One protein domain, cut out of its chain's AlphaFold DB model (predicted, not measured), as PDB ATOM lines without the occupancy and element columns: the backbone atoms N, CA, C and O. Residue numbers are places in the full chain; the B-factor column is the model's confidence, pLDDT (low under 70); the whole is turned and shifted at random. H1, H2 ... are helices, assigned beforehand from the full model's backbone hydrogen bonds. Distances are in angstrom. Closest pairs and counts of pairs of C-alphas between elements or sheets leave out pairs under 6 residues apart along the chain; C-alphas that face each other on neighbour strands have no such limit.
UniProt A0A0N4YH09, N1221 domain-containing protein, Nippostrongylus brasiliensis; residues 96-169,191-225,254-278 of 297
ATOM      1  N   LEU A  96     -10.414 -29.243 -45.201       60.41
ATOM      2  CA  LEU A  96     -11.723 -28.629 -44.915       60.41
ATOM      3  C   LEU A  96     -12.875 -29.650 -44.905       60.41
ATOM      4  O   LEU A  96     -13.828 -29.517 -44.133       60.41
ATOM      5  N   ASP A  97     -12.760 -30.702 -45.714       64.12
ATOM      6  CA  ASP A  97     -13.738 -31.787 -45.806       64.12
ATOM      7  C   ASP A  97     -13.776 -32.669 -44.539       64.12
ATOM      8  O   ASP A  97     -14.851 -33.117 -44.113       64.12
ATOM      9  N   ASP A  98     -12.629 -32.878 -43.882       69.19
ATOM     10  CA  ASP A  98     -12.544 -33.596 -42.604       69.19
ATOM     11  C   ASP A  98     -13.163 -32.761 -41.474       69.19
ATOM     12  O   ASP A  98     -13.868 -33.288 -40.609       69.19
ATOM     13  N   PHE A  99     -12.979 -31.441 -41.519       70.62
ATOM     14  CA  PHE A  99     -13.594 -30.516 -40.572       70.62
ATOM     15  C   PHE A  99     -15.123 -30.523 -40.689       70.62
ATOM     16  O   PHE A  99     -15.816 -30.730 -39.689       70.62
ATOM     17  N   ALA A 100     -15.651 -30.405 -41.914       77.00
ATOM     18  CA  ALA A 100     -17.082 -30.515 -42.217       77.00
ATOM     19  C   ALA A 100     -17.677 -31.850 -41.751       77.00
ATOM     20  O   ALA A 100     -18.767 -31.902 -41.177       77.00
ATOM     21  N   SER A 101     -16.935 -32.940 -41.934       79.56
ATOM     22  CA  SER A 101     -17.352 -34.260 -41.468       79.56
ATOM     23  C   SER A 101     -17.430 -34.337 -39.939       79.56
ATOM     24  O   SER A 101     -18.392 -34.890 -39.400       79.56
ATOM     25  N   ASN A 102     -16.458 -33.760 -39.228       83.81
ATOM     26  CA  ASN A 102     -16.443 -33.737 -37.765       83.81
ATOM     27  C   ASN A 102     -17.566 -32.848 -37.196       83.81
ATOM     28  O   ASN A 102     -18.248 -33.276 -36.260       83.81
ATOM     29  N   ILE A 103     -17.812 -31.673 -37.809       85.88
ATOM     30  CA  ILE A 103     -18.986 -30.811 -37.551       85.88
ATOM     31  C   ILE A 103     -20.254 -31.663 -37.595       85.88
ATOM     32  O   ILE A 103     -21.047 -31.688 -36.653       85.88
ATOM     33  N   GLN A 104     -20.451 -32.359 -38.715       88.25
ATOM     34  CA  GLN A 104     -21.695 -33.054 -38.992       88.25
ATOM     35  C   GLN A 104     -21.930 -34.208 -38.016       88.25
ATOM     36  O   GLN A 104     -23.049 -34.383 -37.530       88.25
ATOM     37  N   CYS A 105     -20.884 -34.975 -37.685       90.06
ATOM     38  CA  CYS A 105     -20.977 -36.018 -36.666       90.06
ATOM     39  C   CYS A 105     -21.386 -35.439 -35.302       90.06
ATOM     40  O   CYS A 105     -22.229 -36.033 -34.627       90.06
ATOM     41  N   TRP A 106     -20.842 -34.278 -34.914       93.25
ATOM     42  CA  TRP A 106     -21.240 -33.597 -33.682       93.25
ATOM     43  C   TRP A 106     -22.690 -33.129 -33.723       93.25
ATOM     44  O   TRP A 106     -23.425 -33.459 -32.800       93.25
ATOM     45  N   LYS A 107     -23.129 -32.436 -34.783       91.94
ATOM     46  CA  LYS A 107     -24.515 -31.949 -34.902       91.94
ATOM     47  C   LYS A 107     -25.519 -33.094 -34.761       91.94
ATOM     48  O   LYS A 107     -26.410 -33.025 -33.925       91.94
ATOM     49  N   VAL A 108     -25.319 -34.190 -35.498       93.50
ATOM     50  CA  VAL A 108     -26.183 -35.382 -35.412       93.50
ATOM     51  C   VAL A 108     -26.169 -35.983 -34.005       93.50
ATOM     52  O   VAL A 108     -27.208 -36.378 -33.483       93.50
ATOM     53  N   TYR A 109     -24.999 -36.080 -33.373       95.50
ATOM     54  CA  TYR A 109     -24.896 -36.592 -32.010       95.50
ATOM     55  C   TYR A 109     -25.599 -35.686 -30.993       95.50
ATOM     56  O   TYR A 109     -26.369 -36.181 -30.176       95.50
ATOM     57  N   ALA A 110     -25.352 -34.379 -31.061       93.25
ATOM     58  CA  ALA A 110     -25.887 -33.367 -30.164       93.25
ATOM     59  C   ALA A 110     -27.419 -33.318 -30.225       93.25
ATOM     60  O   ALA A 110     -28.065 -33.294 -29.176       93.25
ATOM     61  N   ASP A 111     -27.982 -33.419 -31.429       93.31
ATOM     62  CA  ASP A 111     -29.424 -33.493 -31.663       93.31
ATOM     63  C   ASP A 111     -30.033 -34.753 -31.014       93.31
ATOM     64  O   ASP A 111     -31.022 -34.680 -30.286       93.31
ATOM     65  N   ASN A 112     -29.365 -35.909 -31.145       93.56
ATOM     66  CA  ASN A 112     -29.800 -37.170 -30.526       93.56
ATOM     67  C   ASN A 112     -29.804 -37.149 -28.987       93.56
ATOM     68  O   ASN A 112     -30.496 -37.956 -28.369       93.56
ATOM     69  N   ILE A 113     -29.007 -36.281 -28.359       93.19
ATOM     70  CA  ILE A 113     -28.936 -36.138 -26.894       93.19
ATOM     71  C   ILE A 113     -29.575 -34.836 -26.390       93.19
ATOM     72  O   ILE A 113     -29.293 -34.413 -25.256       93.19
ATOM     73  N   GLU A 114     -30.421 -34.241 -27.239       92.25
ATOM     74  CA  GLU A 114     -31.276 -33.079 -26.988       92.25
ATOM     75  C   GLU A 114     -30.508 -31.802 -26.598       92.25
ATOM     76  O   GLU A 114     -30.970 -30.991 -25.788       92.25
ATOM     77  N   ILE A 115     -29.314 -31.602 -27.161       90.62
ATOM     78  CA  ILE A 115     -28.613 -30.317 -27.069       90.62
ATOM     79  C   ILE A 115     -29.256 -29.349 -28.061       90.62
ATOM     80  O   ILE A 115     -29.360 -29.641 -29.245       90.62
ATOM     81  N   GLN A 116     -29.663 -28.182 -27.570       86.50
ATOM     82  CA  GLN A 116     -30.273 -27.150 -28.405       86.50
ATOM     83  C   GLN A 116     -29.248 -26.528 -29.363       86.50
ATOM     84  O   GLN A 116     -28.081 -26.334 -29.003       86.50
ATOM     85  N   GLN A 117     -29.706 -26.165 -30.562       84.00
ATOM     86  CA  GLN A 117     -28.957 -25.292 -31.467       84.00
ATOM     87  C   GLN A 117     -28.559 -23.999 -30.736       84.00
ATOM     88  O   GLN A 117     -29.341 -23.513 -29.907       84.00
ATOM     89  N   PRO A 118     -27.357 -23.449 -30.978       85.50
ATOM     90  CA  PRO A 118     -26.370 -23.780 -32.031       85.50
ATOM     91  C   PRO A 118     -25.391 -24.939 -31.712       85.50
ATOM     92  O   PRO A 118     -24.299 -25.023 -32.268       85.50
ATOM     93  N   PHE A 119     -25.756 -25.868 -30.818       87.88
ATOM     94  CA  PHE A 119     -24.935 -27.030 -30.442       87.88
ATOM     95  C   PHE A 119     -23.603 -26.674 -29.775       87.88
ATOM     96  O   PHE A 119     -22.621 -27.409 -29.900       87.88
ATOM     97  N   HIS A 120     -23.577 -25.572 -29.025       90.88
ATOM     98  CA  HIS A 120     -22.371 -25.140 -28.333       90.88
ATOM     99  C   HIS A 120     -21.953 -26.136 -27.250       90.88
ATOM    100  O   HIS A 120     -22.680 -26.362 -26.275       90.88
ATOM    101  N   PHE A 121     -20.758 -26.707 -27.388       91.94
ATOM    102  CA  PHE A 121     -20.199 -27.618 -26.399       91.94
ATOM    103  C   PHE A 121     -19.757 -26.852 -25.152       91.94
ATOM    104  O   PHE A 121     -20.044 -27.278 -24.029       91.94
ATOM    105  N   SER A 122     -19.093 -25.701 -25.311       87.62
ATOM    106  CA  SER A 122     -18.538 -24.958 -24.172       87.62
ATOM    107  C   SER A 122     -19.598 -24.395 -23.234       87.62
ATOM    108  O   SER A 122     -19.328 -24.265 -22.037       87.62
ATOM    109  N   SER A 123     -20.807 -24.138 -23.731       88.75
ATOM    110  CA  SER A 123     -21.939 -23.648 -22.937       88.75
ATOM    111  C   SER A 123     -22.577 -24.721 -22.045       88.75
ATOM    112  O   SER A 123     -23.355 -24.394 -21.149       88.75
ATOM    113  N   LEU A 124     -22.259 -26.002 -22.260       91.12
ATOM    114  CA  LEU A 124     -22.856 -27.094 -21.499       91.12
ATOM    115  C   LEU A 124     -22.362 -27.126 -20.041       91.12
ATOM    116  O   LEU A 124     -21.187 -26.853 -19.771       91.12
ATOM    117  N   PRO A 125     -23.213 -27.549 -19.087       92.75
ATOM    118  CA  PRO A 125     -22.777 -27.827 -17.725       92.75
ATOM    119  C   PRO A 125     -21.678 -28.895 -17.692       92.75
ATOM    120  O   PRO A 125     -21.731 -29.871 -18.441       92.75
ATOM    121  N   GLU A 126     -20.735 -28.771 -16.755       88.69
ATOM    122  CA  GLU A 126     -19.606 -29.704 -16.595       88.69
ATOM    123  C   GLU A 126     -20.054 -31.174 -16.514       88.69
ATOM    124  O   GLU A 126     -19.447 -32.049 -17.125       88.69
ATOM    125  N   ALA A 127     -21.162 -31.452 -15.819       91.56
ATOM    126  CA  ALA A 127     -21.720 -32.800 -15.723       91.56
ATOM    127  C   ALA A 127     -22.149 -33.363 -17.092       91.56
ATOM    128  O   ALA A 127     -21.930 -34.542 -17.366       91.56
ATOM    129  N   LYS A 128     -22.721 -32.525 -17.967       94.19
ATOM    130  CA  LYS A 128     -23.133 -32.922 -19.322       94.19
ATOM    131  C   LYS A 128     -21.913 -33.101 -20.228       94.19
ATOM    132  O   LYS A 128     -21.872 -34.075 -20.968       94.19
ATOM    133  N   LYS A 129     -20.895 -32.236 -20.123       94.31
ATOM    134  CA  LYS A 129     -19.618 -32.405 -20.842       94.31
ATOM    135  C   LYS A 129     -18.937 -33.722 -20.475       94.31
ATOM    136  O   LYS A 129     -18.528 -34.466 -21.359       94.31
ATOM    137  N   LEU A 130     -18.865 -34.038 -19.179       93.00
ATOM    138  CA  LEU A 130     -18.286 -35.292 -18.698       93.00
ATOM    139  C   LEU A 130     -19.084 -36.507 -19.190       93.00
ATOM    140  O   LEU A 130     -18.485 -37.465 -19.672       93.00
ATOM    141  N   PHE A 131     -20.417 -36.439 -19.122       95.75
ATOM    142  CA  PHE A 131     -21.302 -37.473 -19.659       95.75
ATOM    143  C   PHE A 131     -21.044 -37.727 -21.149       95.75
ATOM    144  O   PHE A 131     -20.850 -38.872 -21.539       95.75
ATOM    145  N   ILE A 132     -20.979 -36.669 -21.964       96.50
ATOM    146  CA  ILE A 132     -20.701 -36.772 -23.403       96.50
ATOM    147  C   ILE A 132     -19.360 -37.462 -23.637       96.50
ATOM    148  O   ILE A 132     -19.284 -38.408 -24.411       96.50
ATOM    149  N   MET A 133     -18.305 -37.044 -22.933       94.06
ATOM    150  CA  MET A 133     -16.986 -37.659 -23.084       94.06
ATOM    151  C   MET A 133     -17.005 -39.156 -22.749       94.06
ATOM    152  O   MET A 133     -16.433 -39.952 -23.487       94.06
ATOM    153  N   GLN A 134     -17.678 -39.553 -21.668       95.25
ATOM    154  CA  GLN A 134     -17.795 -40.957 -21.259       95.25
ATOM    155  C   GLN A 134     -18.648 -41.787 -22.232       95.25
ATOM    156  O   GLN A 134     -18.312 -42.936 -22.531       95.25
ATOM    157  N   ASP A 135     -19.724 -41.207 -22.762       96.81
ATOM    158  CA  ASP A 135     -20.552 -41.844 -23.787       96.81
ATOM    159  C   ASP A 135     -19.754 -42.058 -25.081       96.81
ATOM    160  O   ASP A 135     -19.742 -43.160 -25.627       96.81
ATOM    161  N   LEU A 136     -18.984 -41.056 -25.518       95.06
ATOM    162  CA  LEU A 136     -18.081 -41.183 -26.665       95.06
ATOM    163  C   LEU A 136     -17.018 -42.266 -26.442       95.06
ATOM    164  O   LEU A 136     -16.743 -43.032 -27.362       95.06
ATOM    165  N   CYS A 137     -16.462 -42.381 -25.230       92.94
ATOM    166  CA  CYS A 137     -15.546 -43.476 -24.882       92.94
ATOM    167  C   CYS A 137     -16.206 -44.841 -25.083       92.94
ATOM    168  O   CYS A 137     -15.647 -45.701 -25.754       92.94
ATOM    169  N   SER A 138     -17.422 -45.003 -24.561       94.56
ATOM    170  CA  SER A 138     -18.181 -46.252 -24.668       94.56
ATOM    171  C   SER A 138     -18.508 -46.590 -26.127       94.56
ATOM    172  O   SER A 138     -18.404 -47.737 -26.552       94.56
ATOM    173  N   ARG A 139     -18.854 -45.585 -26.939       93.94
ATOM    174  CA  ARG A 139     -19.134 -45.765 -28.370       93.94
ATOM    175  C   ARG A 139     -17.883 -46.077 -29.197       93.94
ATOM    176  O   ARG A 139     -17.984 -46.814 -30.175       93.94
ATOM    177  N   MET A 140     -16.707 -45.580 -28.806       89.44
ATOM    178  CA  MET A 140     -15.427 -45.973 -29.416       89.44
ATOM    179  C   MET A 140     -15.068 -47.446 -29.162       89.44
ATOM    180  O   MET A 140     -14.248 -47.996 -29.889       89.44
ATOM    181  N   GLU A 141     -15.703 -48.106 -28.193       89.44
ATOM    182  CA  GLU A 141     -15.564 -49.549 -27.944       89.44
ATOM    183  C   GLU A 141     -16.607 -50.395 -28.705       89.44
ATOM    184  O   GLU A 141     -16.639 -51.618 -28.566       89.44
ATOM    185  N   SER A 142     -17.463 -49.770 -29.525       89.88
ATOM    186  CA  SER A 142     -18.490 -50.467 -30.308       89.88
ATOM    187  C   SER A 142     -17.891 -51.482 -31.287       89.88
ATOM    188  O   SER A 142     -16.849 -51.246 -31.897       89.88
ATOM    189  N   ALA A 143     -18.593 -52.592 -31.525       85.69
ATOM    190  CA  ALA A 143     -18.229 -53.541 -32.578       85.69
ATOM    191  C   ALA A 143     -18.391 -52.946 -33.991       85.69
ATOM    192  O   ALA A 143     -17.701 -53.364 -34.921       85.69
ATOM    193  N   GLU A 144     -19.265 -51.949 -34.153       86.12
ATOM    194  CA  GLU A 144     -19.535 -51.307 -35.439       86.12
ATOM    195  C   GLU A 144     -18.475 -50.234 -35.759       86.12
ATOM    196  O   GLU A 144     -18.365 -49.254 -35.014       86.12
ATOM    197  N   PRO A 145     -17.716 -50.368 -36.865       82.31
ATOM    198  CA  PRO A 145     -16.637 -49.434 -37.204       82.31
ATOM    199  C   PRO A 145     -17.147 -48.011 -37.448       82.31
ATOM    200  O   PRO A 145     -16.519 -47.051 -37.009       82.31
ATOM    201  N   ASP A 146     -18.326 -47.866 -38.059       85.25
ATOM    202  CA  ASP A 146     -18.931 -46.558 -38.326       85.25
ATOM    203  C   ASP A 146     -19.239 -45.795 -37.027       85.25
ATOM    204  O   ASP A 146     -19.016 -44.587 -36.936       85.25
ATOM    205  N   VAL A 147     -19.690 -46.504 -35.984       88.50
ATOM    206  CA  VAL A 147     -19.969 -45.918 -34.663       88.50
ATOM    207  C   VAL A 147     -18.675 -45.491 -33.978       88.50
ATOM    208  O   VAL A 147     -18.613 -44.389 -33.420       88.50
ATOM    209  N   ARG A 148     -17.629 -46.325 -34.043       88.94
ATOM    210  CA  ARG A 148     -16.315 -45.986 -33.482       88.94
ATOM    211  C   ARG A 148     -15.726 -44.751 -34.157       88.94
ATOM    212  O   ARG A 148     -15.317 -43.814 -33.473       88.94
ATOM    213  N   LEU A 149     -15.752 -44.728 -35.489       83.75
ATOM    214  CA  LEU A 149     -15.224 -43.635 -36.298       83.75
ATOM    215  C   LEU A 149     -15.975 -42.328 -36.048       83.75
ATOM    216  O   LEU A 149     -15.345 -41.299 -35.808       83.75
ATOM    217  N   ALA A 150     -17.310 -42.361 -36.054       88.75
ATOM    218  CA  ALA A 150     -18.120 -41.184 -35.756       88.75
ATOM    219  C   ALA A 150     -17.808 -40.628 -34.357       88.75
ATOM    220  O   ALA A 150     -17.664 -39.421 -34.188       88.75
ATOM    221  N   SER A 151     -17.624 -41.504 -33.366       91.62
ATOM    222  CA  SER A 151     -17.312 -41.098 -31.990       91.62
ATOM    223  C   SER A 151     -15.916 -40.485 -31.864       91.62
ATOM    224  O   SER A 151     -15.756 -39.457 -31.208       91.62
ATOM    225  N   ALA A 152     -14.921 -41.056 -32.547       86.31
ATOM    226  CA  ALA A 152     -13.572 -40.499 -32.605       86.31
ATOM    227  C   ALA A 152     -13.544 -39.121 -33.287       86.31
ATOM    228  O   ALA A 152     -12.880 -38.208 -32.802       86.31
ATOM    229  N   ARG A 153     -14.315 -38.943 -34.369       87.69
ATOM    230  CA  ARG A 153     -14.481 -37.656 -35.068       87.69
ATOM    231  C   ARG A 153     -15.112 -36.582 -34.185       87.69
ATOM    232  O   ARG A 153     -14.646 -35.447 -34.171       87.69
ATOM    233  N   ILE A 154     -16.133 -36.940 -33.406       91.62
ATOM    234  CA  ILE A 154     -16.756 -36.017 -32.447       91.62
ATOM    235  C   ILE A 154     -15.759 -35.621 -31.357       91.62
ATOM    236  O   ILE A 154     -15.619 -34.441 -31.039       91.62
ATOM    237  N   LEU A 155     -15.048 -36.599 -30.790       89.62
ATOM    238  CA  LEU A 155     -14.049 -36.337 -29.758       89.62
ATOM    239  C   LEU A 155     -12.942 -35.414 -30.282       89.62
ATOM    240  O   LEU A 155     -12.539 -34.486 -29.586       89.62
ATOM    241  N   LEU A 156     -12.502 -35.625 -31.522       84.12
ATOM    242  CA  LEU A 156     -11.567 -34.744 -32.214       84.12
ATOM    243  C   LEU A 156     -12.087 -33.321 -32.357       84.12
ATOM    244  O   LEU A 156     -11.381 -32.395 -31.977       84.12
ATOM    245  N   TYR A 157     -13.313 -33.146 -32.848       87.31
ATOM    246  CA  TYR A 157     -13.942 -31.830 -32.957       87.31
ATOM    247  C   TYR A 157     -13.925 -31.078 -31.619       87.31
ATOM    248  O   TYR A 157     -13.544 -29.907 -31.550       87.31
ATOM    249  N   ILE A 158     -14.285 -31.768 -30.534       90.12
ATOM    250  CA  ILE A 158     -14.287 -31.182 -29.193       90.12
ATOM    251  C   ILE A 158     -12.854 -30.823 -28.765       90.12
ATOM    252  O   ILE A 158     -12.609 -29.721 -28.270       90.12
ATOM    253  N   LEU A 159     -11.883 -31.714 -28.985       84.88
ATOM    254  CA  LEU A 159     -10.472 -31.480 -28.659       84.88
ATOM    255  C   LEU A 159      -9.807 -30.405 -29.527       84.88
ATOM    256  O   LEU A 159      -8.832 -29.812 -29.084       84.88
ATOM    257  N   GLN A 160     -10.334 -30.122 -30.717       79.31
ATOM    258  CA  GLN A 160      -9.909 -29.019 -31.586       79.31
ATOM    259  C   GLN A 160     -10.462 -27.657 -31.140       79.31
ATOM    260  O   GLN A 160     -10.151 -26.643 -31.756       79.31
ATOM    261  N   GLY A 161     -11.263 -27.614 -30.071       81.06
ATOM    262  CA  GLY A 161     -11.769 -26.368 -29.498       81.06
ATOM    263  C   GLY A 161     -13.243 -26.091 -29.744       81.06
ATOM    264  O   GLY A 161     -13.707 -25.029 -29.340       81.06
ATOM    265  N   ALA A 162     -13.972 -27.041 -30.343       87.75
ATOM    266  CA  ALA A 162     -15.406 -26.943 -30.590       87.75
ATOM    267  C   ALA A 162     -15.811 -25.628 -31.290       87.75
ATOM    268  O   ALA A 162     -16.654 -24.891 -30.795       87.75
ATOM    269  N   TYR A 163     -15.212 -25.333 -32.449       79.88
ATOM    270  CA  TYR A 163     -15.291 -24.020 -33.118       79.88
ATOM    271  C   TYR A 163     -16.713 -23.468 -33.354       79.88
ATOM    272  O   TYR A 163     -16.847 -22.254 -33.439       79.88
ATOM    273  N   LEU A 164     -17.769 -24.304 -33.424       84.12
ATOM    274  CA  LEU A 164     -19.159 -23.809 -33.487       84.12
ATOM    275  C   LEU A 164     -19.480 -22.862 -32.330       84.12
ATOM    276  O   LEU A 164     -20.280 -21.966 -32.520       84.12
ATOM    277  N   ASP A 165     -18.813 -23.014 -31.181       83.94
ATOM    278  CA  ASP A 165     -18.933 -22.111 -30.031       83.94
ATOM    279  C   ASP A 165     -18.603 -20.639 -30.363       83.94
ATOM    280  O   ASP A 165     -18.943 -19.752 -29.579       83.94
ATOM    281  N   PHE A 166     -17.923 -20.390 -31.487       79.00
ATOM    282  CA  PHE A 166     -17.456 -19.078 -31.943       79.00
ATOM    283  C   PHE A 166     -17.997 -18.680 -33.319       79.00
ATOM    284  O   PHE A 166     -17.696 -17.591 -33.796       79.00
ATOM    285  N   SER A 167     -18.762 -19.551 -33.978       70.50
ATOM    286  CA  SER A 167     -19.365 -19.252 -35.273       70.50
ATOM    287  C   SER A 167     -20.821 -18.858 -35.066       70.50
ATOM    288  O   SER A 167     -21.652 -19.703 -34.738       70.50
ATOM    289  N   ASP A 168     -21.141 -17.587 -35.295       56.78
ATOM    290  CA  ASP A 168     -22.533 -17.167 -35.440       56.78
ATOM    291  C   ASP A 168     -23.084 -17.823 -36.717       56.78
ATOM    292  O   ASP A 168     -22.479 -17.745 -37.785       56.78
ATOM    293  N   GLU A 169     -24.185 -18.563 -36.595       51.62
ATOM    294  CA  GLU A 169     -24.631 -19.596 -37.543       51.62
ATOM    295  C   GLU A 169     -25.166 -19.071 -38.905       51.62
ATOM    296  O   GLU A 169     -26.079 -19.660 -39.470       51.62
ATOM    297  N   GLU A 191      -8.933 -18.554 -33.873       72.81
ATOM    298  CA  GLU A 191      -7.965 -19.655 -33.697       72.81
ATOM    299  C   GLU A 191      -7.468 -19.724 -32.250       72.81
ATOM    300  O   GLU A 191      -7.266 -20.799 -31.677       72.81
ATOM    301  N   ARG A 192      -7.277 -18.550 -31.638       70.50
ATOM    302  CA  ARG A 192      -6.824 -18.414 -30.253       70.50
ATOM    303  C   ARG A 192      -7.877 -18.890 -29.258       70.50
ATOM    304  O   ARG A 192      -7.519 -19.520 -28.261       70.50
ATOM    305  N   ASP A 193      -9.143 -18.587 -29.511       78.00
ATOM    306  CA  ASP A 193     -10.245 -18.981 -28.639       78.00
ATOM    307  C   ASP A 193     -10.511 -20.486 -28.770       78.00
ATOM    308  O   ASP A 193     -10.615 -21.181 -27.756       78.00
ATOM    309  N   CYS A 194     -10.458 -21.016 -29.998       76.88
ATOM    310  CA  CYS A 194     -10.476 -22.451 -30.277       76.88
ATOM    311  C   CYS A 194      -9.334 -23.167 -29.557       76.88
ATOM    312  O   CYS A 194      -9.557 -24.161 -28.870       76.88
ATOM    313  N   LEU A 195      -8.113 -22.629 -29.615       73.25
ATOM    314  CA  LEU A 195      -6.979 -23.206 -28.901       73.25
ATOM    315  C   LEU A 195      -7.187 -23.187 -27.379       73.25
ATOM    316  O   LEU A 195      -6.910 -24.180 -26.708       73.25
ATOM    317  N   CYS A 196      -7.710 -22.097 -26.812       74.69
ATOM    318  CA  CYS A 196      -8.033 -22.044 -25.384       74.69
ATOM    319  C   CYS A 196      -9.080 -23.101 -24.998       74.69
ATOM    320  O   CYS A 196      -8.893 -23.829 -24.018       74.69
ATOM    321  N   ASN A 197     -10.149 -23.229 -25.787       80.00
ATOM    322  CA  ASN A 197     -11.171 -24.251 -25.588       80.00
ATOM    323  C   ASN A 197     -10.614 -25.664 -25.755       80.00
ATOM    324  O   ASN A 197     -10.970 -26.542 -24.974       80.00
ATOM    325  N   ALA A 198      -9.695 -25.888 -26.695       78.00
ATOM    326  CA  ALA A 198      -9.031 -27.172 -26.898       78.00
ATOM    327  C   ALA A 198      -8.334 -27.644 -25.615       78.00
ATOM    328  O   ALA A 198      -8.496 -28.795 -25.208       78.00
ATOM    329  N   PHE A 199      -7.637 -26.751 -24.902       75.00
ATOM    330  CA  PHE A 199      -7.024 -27.084 -23.611       75.00
ATOM    331  C   PHE A 199      -8.051 -27.411 -22.519       75.00
ATOM    332  O   PHE A 199      -7.859 -28.359 -21.752       75.00
ATOM    333  N   LEU A 200      -9.141 -26.645 -22.433       79.38
ATOM    334  CA  LEU A 200     -10.214 -26.909 -21.469       79.38
ATOM    335  C   LEU A 200     -10.871 -28.265 -21.741       79.38
ATOM    336  O   LEU A 200     -11.023 -29.090 -20.839       79.38
ATOM    337  N   ASN A 201     -11.186 -28.524 -23.003       85.12
ATOM    338  CA  ASN A 201     -11.805 -29.755 -23.461       85.12
ATOM    339  C   ASN A 201     -10.871 -30.955 -23.268       85.12
ATOM    340  O   ASN A 201     -11.319 -32.008 -22.814       85.12
ATOM    341  N   ALA A 202      -9.567 -30.783 -23.494       80.44
ATOM    342  CA  ALA A 202      -8.547 -31.788 -23.214       80.44
ATOM    343  C   ALA A 202      -8.509 -32.193 -21.734       80.44
ATOM    344  O   ALA A 202      -8.317 -33.372 -21.425       80.44
ATOM    345  N   HIS A 203      -8.727 -31.247 -20.816       76.88
ATOM    346  CA  HIS A 203      -8.822 -31.547 -19.389       76.88
ATOM    347  C   HIS A 203     -10.072 -32.370 -19.053       76.88
ATOM    348  O   HIS A 203      -9.983 -33.351 -18.309       76.88
ATOM    349  N   VAL A 204     -11.230 -32.015 -19.618       83.06
ATOM    350  CA  VAL A 204     -12.470 -32.788 -19.429       83.06
ATOM    351  C   VAL A 204     -12.316 -34.198 -20.011       83.06
ATOM    352  O   VAL A 204     -12.637 -35.176 -19.339       83.06
ATOM    353  N   ALA A 205     -11.736 -34.317 -21.207       85.06
ATOM    354  CA  ALA A 205     -11.435 -35.589 -21.858       85.06
ATOM    355  C   ALA A 205     -10.487 -36.462 -21.014       85.06
ATOM    356  O   ALA A 205     -10.707 -37.666 -20.876       85.06
ATOM    357  N   TYR A 206      -9.474 -35.855 -20.381       81.56
ATOM    358  CA  TYR A 206      -8.587 -36.552 -19.445       81.56
ATOM    359  C   TYR A 206      -9.362 -37.128 -18.258       81.56
ATOM    360  O   TYR A 206      -9.244 -38.315 -17.962       81.56
ATOM    361  N   ARG A 207     -10.194 -36.306 -17.607       83.81
ATOM    362  CA  ARG A 207     -11.016 -36.734 -16.463       83.81
ATOM    363  C   ARG A 207     -12.022 -37.824 -16.831       83.81
ATOM    364  O   ARG A 207     -12.377 -38.622 -15.972       83.81
ATOM    365  N   ALA A 208     -12.465 -37.854 -18.084       85.25
ATOM    366  CA  ALA A 208     -13.367 -38.871 -18.609       85.25
ATOM    367  C   ALA A 208     -12.673 -40.185 -19.008       85.25
ATOM    368  O   ALA A 208     -13.364 -41.156 -19.297       85.25
ATOM    369  N   GLY A 209     -11.335 -40.234 -19.051       84.00
ATOM    370  CA  GLY A 209     -10.590 -41.402 -19.536       84.00
ATOM    371  C   GLY A 209     -10.522 -41.521 -21.065       84.00
ATOM    372  O   GLY A 209     -10.128 -42.566 -21.581       84.00
ATOM    373  N   ALA A 210     -10.841 -40.457 -21.808       84.19
ATOM    374  CA  ALA A 210     -10.964 -40.497 -23.266       84.19
ATOM    375  C   ALA A 210      -9.670 -40.864 -23.999       84.19
ATOM    376  O   ALA A 210      -9.708 -41.562 -25.011       84.19
ATOM    377  N   TYR A 211      -8.510 -40.481 -23.462       80.94
ATOM    378  CA  TYR A 211      -7.218 -40.856 -24.044       80.94
ATOM    379  C   TYR A 211      -6.959 -42.365 -23.990       80.94
ATOM    380  O   TYR A 211      -6.374 -42.918 -24.916       80.94
ATOM    381  N   GLN A 212      -7.422 -43.051 -22.941       80.25
ATOM    382  CA  GLN A 212      -7.292 -44.505 -22.836       80.25
ATOM    383  C   GLN A 212      -8.156 -45.211 -23.889       80.25
ATOM    384  O   GLN A 212      -7.707 -46.175 -24.520       80.25
ATOM    385  N   ALA A 213      -9.376 -44.711 -24.098       82.00
ATOM    386  CA  ALA A 213     -10.282 -45.216 -25.121       82.00
ATOM    387  C   ALA A 213      -9.723 -44.968 -26.533       82.00
ATOM    388  O   ALA A 213      -9.675 -45.896 -27.335       82.00
ATOM    389  N   LEU A 214      -9.172 -43.776 -26.803       80.25
ATOM    390  CA  LEU A 214      -8.484 -43.459 -28.062       80.25
ATOM    391  C   LEU A 214      -7.286 -44.376 -28.332       80.25
ATOM    392  O   LEU A 214      -7.149 -44.897 -29.435       80.25
ATOM    393  N   CYS A 215      -6.432 -44.619 -27.334       76.69
ATOM    394  CA  CYS A 215      -5.320 -45.563 -27.470       76.69
ATOM    395  C   CYS A 215      -5.816 -46.983 -27.772       76.69
ATOM    396  O   CYS A 215      -5.213 -47.696 -28.569       76.69
ATOM    397  N   THR A 216      -6.916 -47.405 -27.148       78.31
ATOM    398  CA  THR A 216      -7.495 -48.736 -27.374       78.31
ATOM    399  C   THR A 216      -8.092 -48.858 -28.772       78.31
ATOM    400  O   THR A 216      -7.828 -49.853 -29.446       78.31
ATOM    401  N   LEU A 217      -8.817 -47.833 -29.226       79.69
ATOM    402  CA  LEU A 217      -9.331 -47.725 -30.587       79.69
ATOM    403  C   LEU A 217      -8.190 -47.793 -31.604       79.69
ATOM    404  O   LEU A 217      -8.237 -48.594 -32.527       79.69
ATOM    405  N   LEU A 218      -7.132 -47.009 -31.396       72.38
ATOM    406  CA  LEU A 218      -5.965 -46.998 -32.271       72.38
ATOM    407  C   LEU A 218      -5.331 -48.388 -32.392       72.38
ATOM    408  O   LEU A 218      -5.001 -48.827 -33.487       72.38
ATOM    409  N   MET A 219      -5.183 -49.097 -31.272       70.31
ATOM    410  CA  MET A 219      -4.663 -50.463 -31.285       70.31
ATOM    411  C   MET A 219      -5.596 -51.432 -32.018       70.31
ATOM    412  O   MET A 219      -5.102 -52.340 -32.671       70.31
ATOM    413  N   ALA A 220      -6.916 -51.258 -31.928       70.06
ATOM    414  CA  ALA A 220      -7.871 -52.093 -32.655       70.06
ATOM    415  C   ALA A 220      -7.805 -51.846 -34.171       70.06
ATOM    416  O   ALA A 220      -7.725 -52.797 -34.939       70.06
ATOM    417  N   GLU A 221      -7.755 -50.583 -34.591       69.00
ATOM    418  CA  GLU A 221      -7.772 -50.187 -36.006       69.00
ATOM    419  C   GLU A 221      -6.415 -50.391 -36.706       69.00
ATOM    420  O   GLU A 221      -6.373 -50.626 -37.906       69.00
ATOM    421  N   ILE A 222      -5.290 -50.341 -35.977       62.56
ATOM    422  CA  ILE A 222      -3.961 -50.689 -36.524       62.56
ATOM    423  C   ILE A 222      -3.762 -52.214 -36.597       62.56
ATOM    424  O   ILE A 222      -2.987 -52.694 -37.424       62.56
ATOM    425  N   CYS A 223      -4.413 -52.982 -35.716       48.41
ATOM    426  CA  CYS A 223      -4.297 -54.441 -35.693       48.41
ATOM    427  C   CYS A 223      -5.278 -55.165 -36.621       48.41
ATOM    428  O   CYS A 223      -5.102 -56.370 -36.796       48.41
ATOM    429  N   GLU A 224      -6.255 -54.481 -37.222       47.44
ATOM    430  CA  GLU A 224      -6.917 -54.974 -38.434       47.44
ATOM    431  C   GLU A 224      -5.824 -55.059 -39.509       47.44
ATOM    432  O   GLU A 224      -5.303 -54.025 -39.944       47.44
ATOM    433  N   PRO A 225      -5.357 -56.271 -39.868       37.84
ATOM    434  CA  PRO A 225      -4.306 -56.394 -40.852       37.84
ATOM    435  C   PRO A 225      -4.827 -55.746 -42.123       37.84
ATOM    436  O   PRO A 225      -5.966 -55.960 -42.526       37.84
ATOM    437  N   TYR A 254      -4.651 -41.659 -42.222       41.28
ATOM    438  CA  TYR A 254      -3.456 -41.708 -41.364       41.28
ATOM    439  C   TYR A 254      -3.148 -40.339 -40.756       41.28
ATOM    440  O   TYR A 254      -2.586 -40.252 -39.671       41.28
ATOM    441  N   PHE A 255      -3.591 -39.281 -41.433       40.22
ATOM    442  CA  PHE A 255      -3.590 -37.904 -40.985       40.22
ATOM    443  C   PHE A 255      -4.482 -37.635 -39.764       40.22
ATOM    444  O   PHE A 255      -4.030 -36.987 -38.832       40.22
ATOM    445  N   VAL A 256      -5.694 -38.194 -39.702       42.62
ATOM    446  CA  VAL A 256      -6.608 -38.104 -38.550       42.62
ATOM    447  C   VAL A 256      -6.025 -38.846 -37.350       42.62
ATOM    448  O   VAL A 256      -5.993 -38.302 -36.255       42.62
ATOM    449  N   VAL A 257      -5.471 -40.046 -37.542       45.41
ATOM    450  CA  VAL A 257      -4.752 -40.783 -36.482       45.41
ATOM    451  C   VAL A 257      -3.486 -40.054 -36.036       45.41
ATOM    452  O   VAL A 257      -3.205 -39.990 -34.842       45.41
ATOM    453  N   PHE A 258      -2.736 -39.476 -36.973       42.16
ATOM    454  CA  PHE A 258      -1.541 -38.692 -36.687       42.16
ATOM    455  C   PHE A 258      -1.885 -37.391 -35.958       42.16
ATOM    456  O   PHE A 258      -1.204 -37.051 -35.002       42.16
ATOM    457  N   LEU A 259      -2.968 -36.705 -36.324       46.75
ATOM    458  CA  LEU A 259      -3.472 -35.526 -35.624       46.75
ATOM    459  C   LEU A 259      -4.020 -35.893 -34.248       46.75
ATOM    460  O   LEU A 259      -3.662 -35.224 -33.289       46.75
ATOM    461  N   ILE A 260      -4.784 -36.987 -34.107       48.81
ATOM    462  CA  ILE A 260      -5.196 -37.531 -32.802       48.81
ATOM    463  C   ILE A 260      -3.961 -37.779 -31.946       48.81
ATOM    464  O   ILE A 260      -3.923 -37.317 -30.814       48.81
ATOM    465  N   LEU A 261      -2.951 -38.480 -32.460       46.91
ATOM    466  CA  LEU A 261      -1.734 -38.801 -31.718       46.91
ATOM    467  C   LEU A 261      -0.935 -37.548 -31.375       46.91
ATOM    468  O   LEU A 261      -0.541 -37.391 -30.229       46.91
ATOM    469  N   VAL A 262      -0.714 -36.639 -32.320       46.41
ATOM    470  CA  VAL A 262       0.104 -35.441 -32.109       46.41
ATOM    471  C   VAL A 262      -0.619 -34.446 -31.203       46.41
ATOM    472  O   VAL A 262      -0.035 -34.035 -30.205       46.41
ATOM    473  N   TYR A 263      -1.893 -34.130 -31.445       51.41
ATOM    474  CA  TYR A 263      -2.663 -33.251 -30.558       51.41
ATOM    475  C   TYR A 263      -2.896 -33.889 -29.193       51.41
ATOM    476  O   TYR A 263      -2.674 -33.231 -28.181       51.41
ATOM    477  N   SER A 264      -3.263 -35.172 -29.121       47.69
ATOM    478  CA  SER A 264      -3.476 -35.830 -27.828       47.69
ATOM    479  C   SER A 264      -2.178 -35.994 -27.049       47.69
ATOM    480  O   SER A 264      -2.193 -35.761 -25.848       47.69
ATOM    481  N   LEU A 265      -1.040 -36.341 -27.669       45.72
ATOM    482  CA  LEU A 265       0.237 -36.429 -26.947       45.72
ATOM    483  C   LEU A 265       0.772 -35.057 -26.541       45.72
ATOM    484  O   LEU A 265       1.316 -34.944 -25.443       45.72
ATOM    485  N   VAL A 266       0.639 -34.030 -27.384       49.62
ATOM    486  CA  VAL A 266       1.092 -32.671 -27.055       49.62
ATOM    487  C   VAL A 266       0.216 -32.087 -25.946       49.62
ATOM    488  O   VAL A 266       0.744 -31.653 -24.923       49.62
ATOM    489  N   LEU A 267      -1.112 -32.180 -26.060       50.81
ATOM    490  CA  LEU A 267      -2.043 -31.680 -25.045       50.81
ATOM    491  C   LEU A 267      -2.005 -32.511 -23.753       50.81
ATOM    492  O   LEU A 267      -2.051 -31.935 -22.661       50.81
ATOM    493  N   ALA A 268      -1.841 -33.838 -23.828       44.19
ATOM    494  CA  ALA A 268      -1.680 -34.686 -22.644       44.19
ATOM    495  C   ALA A 268      -0.329 -34.457 -21.957       44.19
ATOM    496  O   ALA A 268      -0.288 -34.383 -20.730       44.19
ATOM    497  N   ARG A 269       0.776 -34.272 -22.697       39.75
ATOM    498  CA  ARG A 269       2.065 -33.901 -22.086       39.75
ATOM    499  C   ARG A 269       2.003 -32.525 -21.445       39.75
ATOM    500  O   ARG A 269       2.459 -32.395 -20.314       39.75
ATOM    501  N   CYS A 270       1.394 -31.535 -22.092       41.38
ATOM    502  CA  CYS A 270       1.181 -30.222 -21.487       41.38
ATOM    503  C   CYS A 270       0.318 -30.324 -20.222       41.38
ATOM    504  O   CYS A 270       0.689 -29.759 -19.199       41.38
ATOM    505  N   SER A 271      -0.751 -31.126 -20.237       42.50
ATOM    506  CA  SER A 271      -1.620 -31.362 -19.072       42.50
ATOM    507  C   SER A 271      -0.908 -32.092 -17.923       42.50
ATOM    508  O   SER A 271      -1.078 -31.734 -16.759       42.50
ATOM    509  N   ILE A 272      -0.058 -33.079 -18.227       42.91
ATOM    510  CA  ILE A 272       0.752 -33.817 -17.243       42.91
ATOM    511  C   ILE A 272       1.866 -32.931 -16.666       42.91
ATOM    512  O   ILE A 272       2.134 -32.997 -15.467       42.91
ATOM    513  N   ILE A 273       2.501 -32.086 -17.485       40.69
ATOM    514  CA  ILE A 273       3.501 -31.102 -17.044       40.69
ATOM    515  C   ILE A 273       2.836 -30.058 -16.135       40.69
ATOM    516  O   ILE A 273       3.310 -29.836 -15.024       40.69
ATOM    517  N   LEU A 274       1.678 -29.520 -16.534       40.84
ATOM    518  CA  LEU A 274       0.827 -28.645 -15.717       40.84
ATOM    519  C   LEU A 274       0.466 -29.275 -14.362       40.84
ATOM    520  O   LEU A 274       0.479 -28.600 -13.332       40.84
ATOM    521  N   TRP A 275       0.182 -30.580 -14.338       40.53
ATOM    522  CA  TRP A 275      -0.166 -31.302 -13.115       40.53
ATOM    523  C   TRP A 275       1.052 -31.603 -12.229       40.53
ATOM    524  O   TRP A 275       0.977 -31.442 -11.011       40.53
ATOM    525  N   LYS A 276       2.207 -31.946 -12.814       37.84
ATOM    526  CA  LYS A 276       3.481 -32.110 -12.088       37.84
ATOM    527  C   LYS A 276       4.063 -30.796 -11.567       37.84
ATOM    528  O   LYS A 276       4.855 -30.842 -10.631       37.84
ATOM    529  N   SER A 277       3.652 -29.644 -12.101       35.25
ATOM    530  CA  SER A 277       4.006 -28.312 -11.587       35.25
ATOM    531  C   SER A 277       3.157 -27.855 -10.386       35.25
ATOM    532  O   SER A 277       3.470 -26.833  -9.770       35.25
ATOM    533  N   ARG A 278       2.147 -28.638  -9.962       43.50
ATOM    534  CA  ARG A 278       1.338 -28.382  -8.751       43.50
ATOM    535  C   ARG A 278       2.116 -28.158  -7.441       43.50
ATOM    536  O   ARG A 278       1.668 -27.297  -6.680       43.50
TER     537      ARG A 278
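Overview. This is residues 96 to 169, 191 to 225 and 254 to 278 of the 297 residues of the protein "N1221 domain-containing protein" of Nippostrongylus brasiliensis (UniProt A0A0N4YH09). Three helices, H2, H3 and H6, run up and down side by side in a loose bundle, their centres making a triangle. H5 packs across the end of the bundle where H2 begins and H3 ends, H1 crosses H3, and H7 crosses H5; residues 273 to 278, of which 273 to 276 belong to H7, stick out. The printed part has 134 residues with seven named helices, H1 to H7 in order along the chain, and no named strand; the class is all helix. It is compact, with a radius of gyration of the C-alphas of 14.3 A, and spans 43 by 40 by 29 A.

Arrangement. H1, residues 96 to 112, touches H3, residues 145 to 159, with residues 99 to 106 alone, about perpendicular at 79 degrees; their closest C-alphas, of Asn 102 and Arg 153, are 5.1 A apart. H2, residues 126 to 140, and H3 form a helical hairpin: they touch, closest at the C-alphas of Met 140 and Arg 148, 4.2 A, and run opposite ways at a shallow tilt of 33 degrees, only just short of steep. H2 also touches H6, residues 210 to 223, the same way at a shallow tilt of 14 degrees, with the C-alphas of Cys 137 and Ala 213 closest at 5.5 A. H3 and H6 are close but not clearly touching, 7.4 A between the C-alphas of Ala 152 and Leu 214. The hub is H5, residues 191 to 207, which touches four helices. It only just touches H4, residues 163 to 166, with 3 pairs of C-alphas within 8 A, the closest those of Tyr 163 and Cys 194, 5.8 A. It touches H3 at a steep tilt of 59 degrees, with the C-alphas of Leu 159 and Ala 198 closest at 4.9 A, and H2 about perpendicular at 74 degrees, with those of Met 133 and Ala 205 closest at 6.0 A. H7, residues 254 to 276, touches H5 with residues 264 to 271 alone, about perpendicular at 74 degrees; the closest C-alphas, of Ala 202 and Leu 267, are 6.8 A apart. Every O i to N i+4 pair is within hydrogen-bond range in H1, H2, H3, H5, H6 and H7; H4 is too short for such a pair.

Along the chain. H1 measures 24.6 A from first to last C-alpha and begins at C-alpha 96, (-11.723, -28.629, -44.915). H2 is 21.1 A long, H3 20.8 A, H4 5.5 A, H5 24.5 A and H6 19.8 A. H7, 31.6 A, ends at C-alpha 276, (3.481, -32.110, -12.088).

Size, cuts and confidence. The C-alphas farthest apart, of Asp 168 and Pro 225, are 43.6 A apart. Residues 170 to 190 and 226 to 253 are not printed; the gaps from C-alpha 169 to 191 and from 225 to 254 are 17.1 A and 14.7 A. The link from H1 to H2, 13 residues, is long. Model confidence is under 70 at residues 96 to 98, 168 to 169, 221 to 225 and 254 to 278.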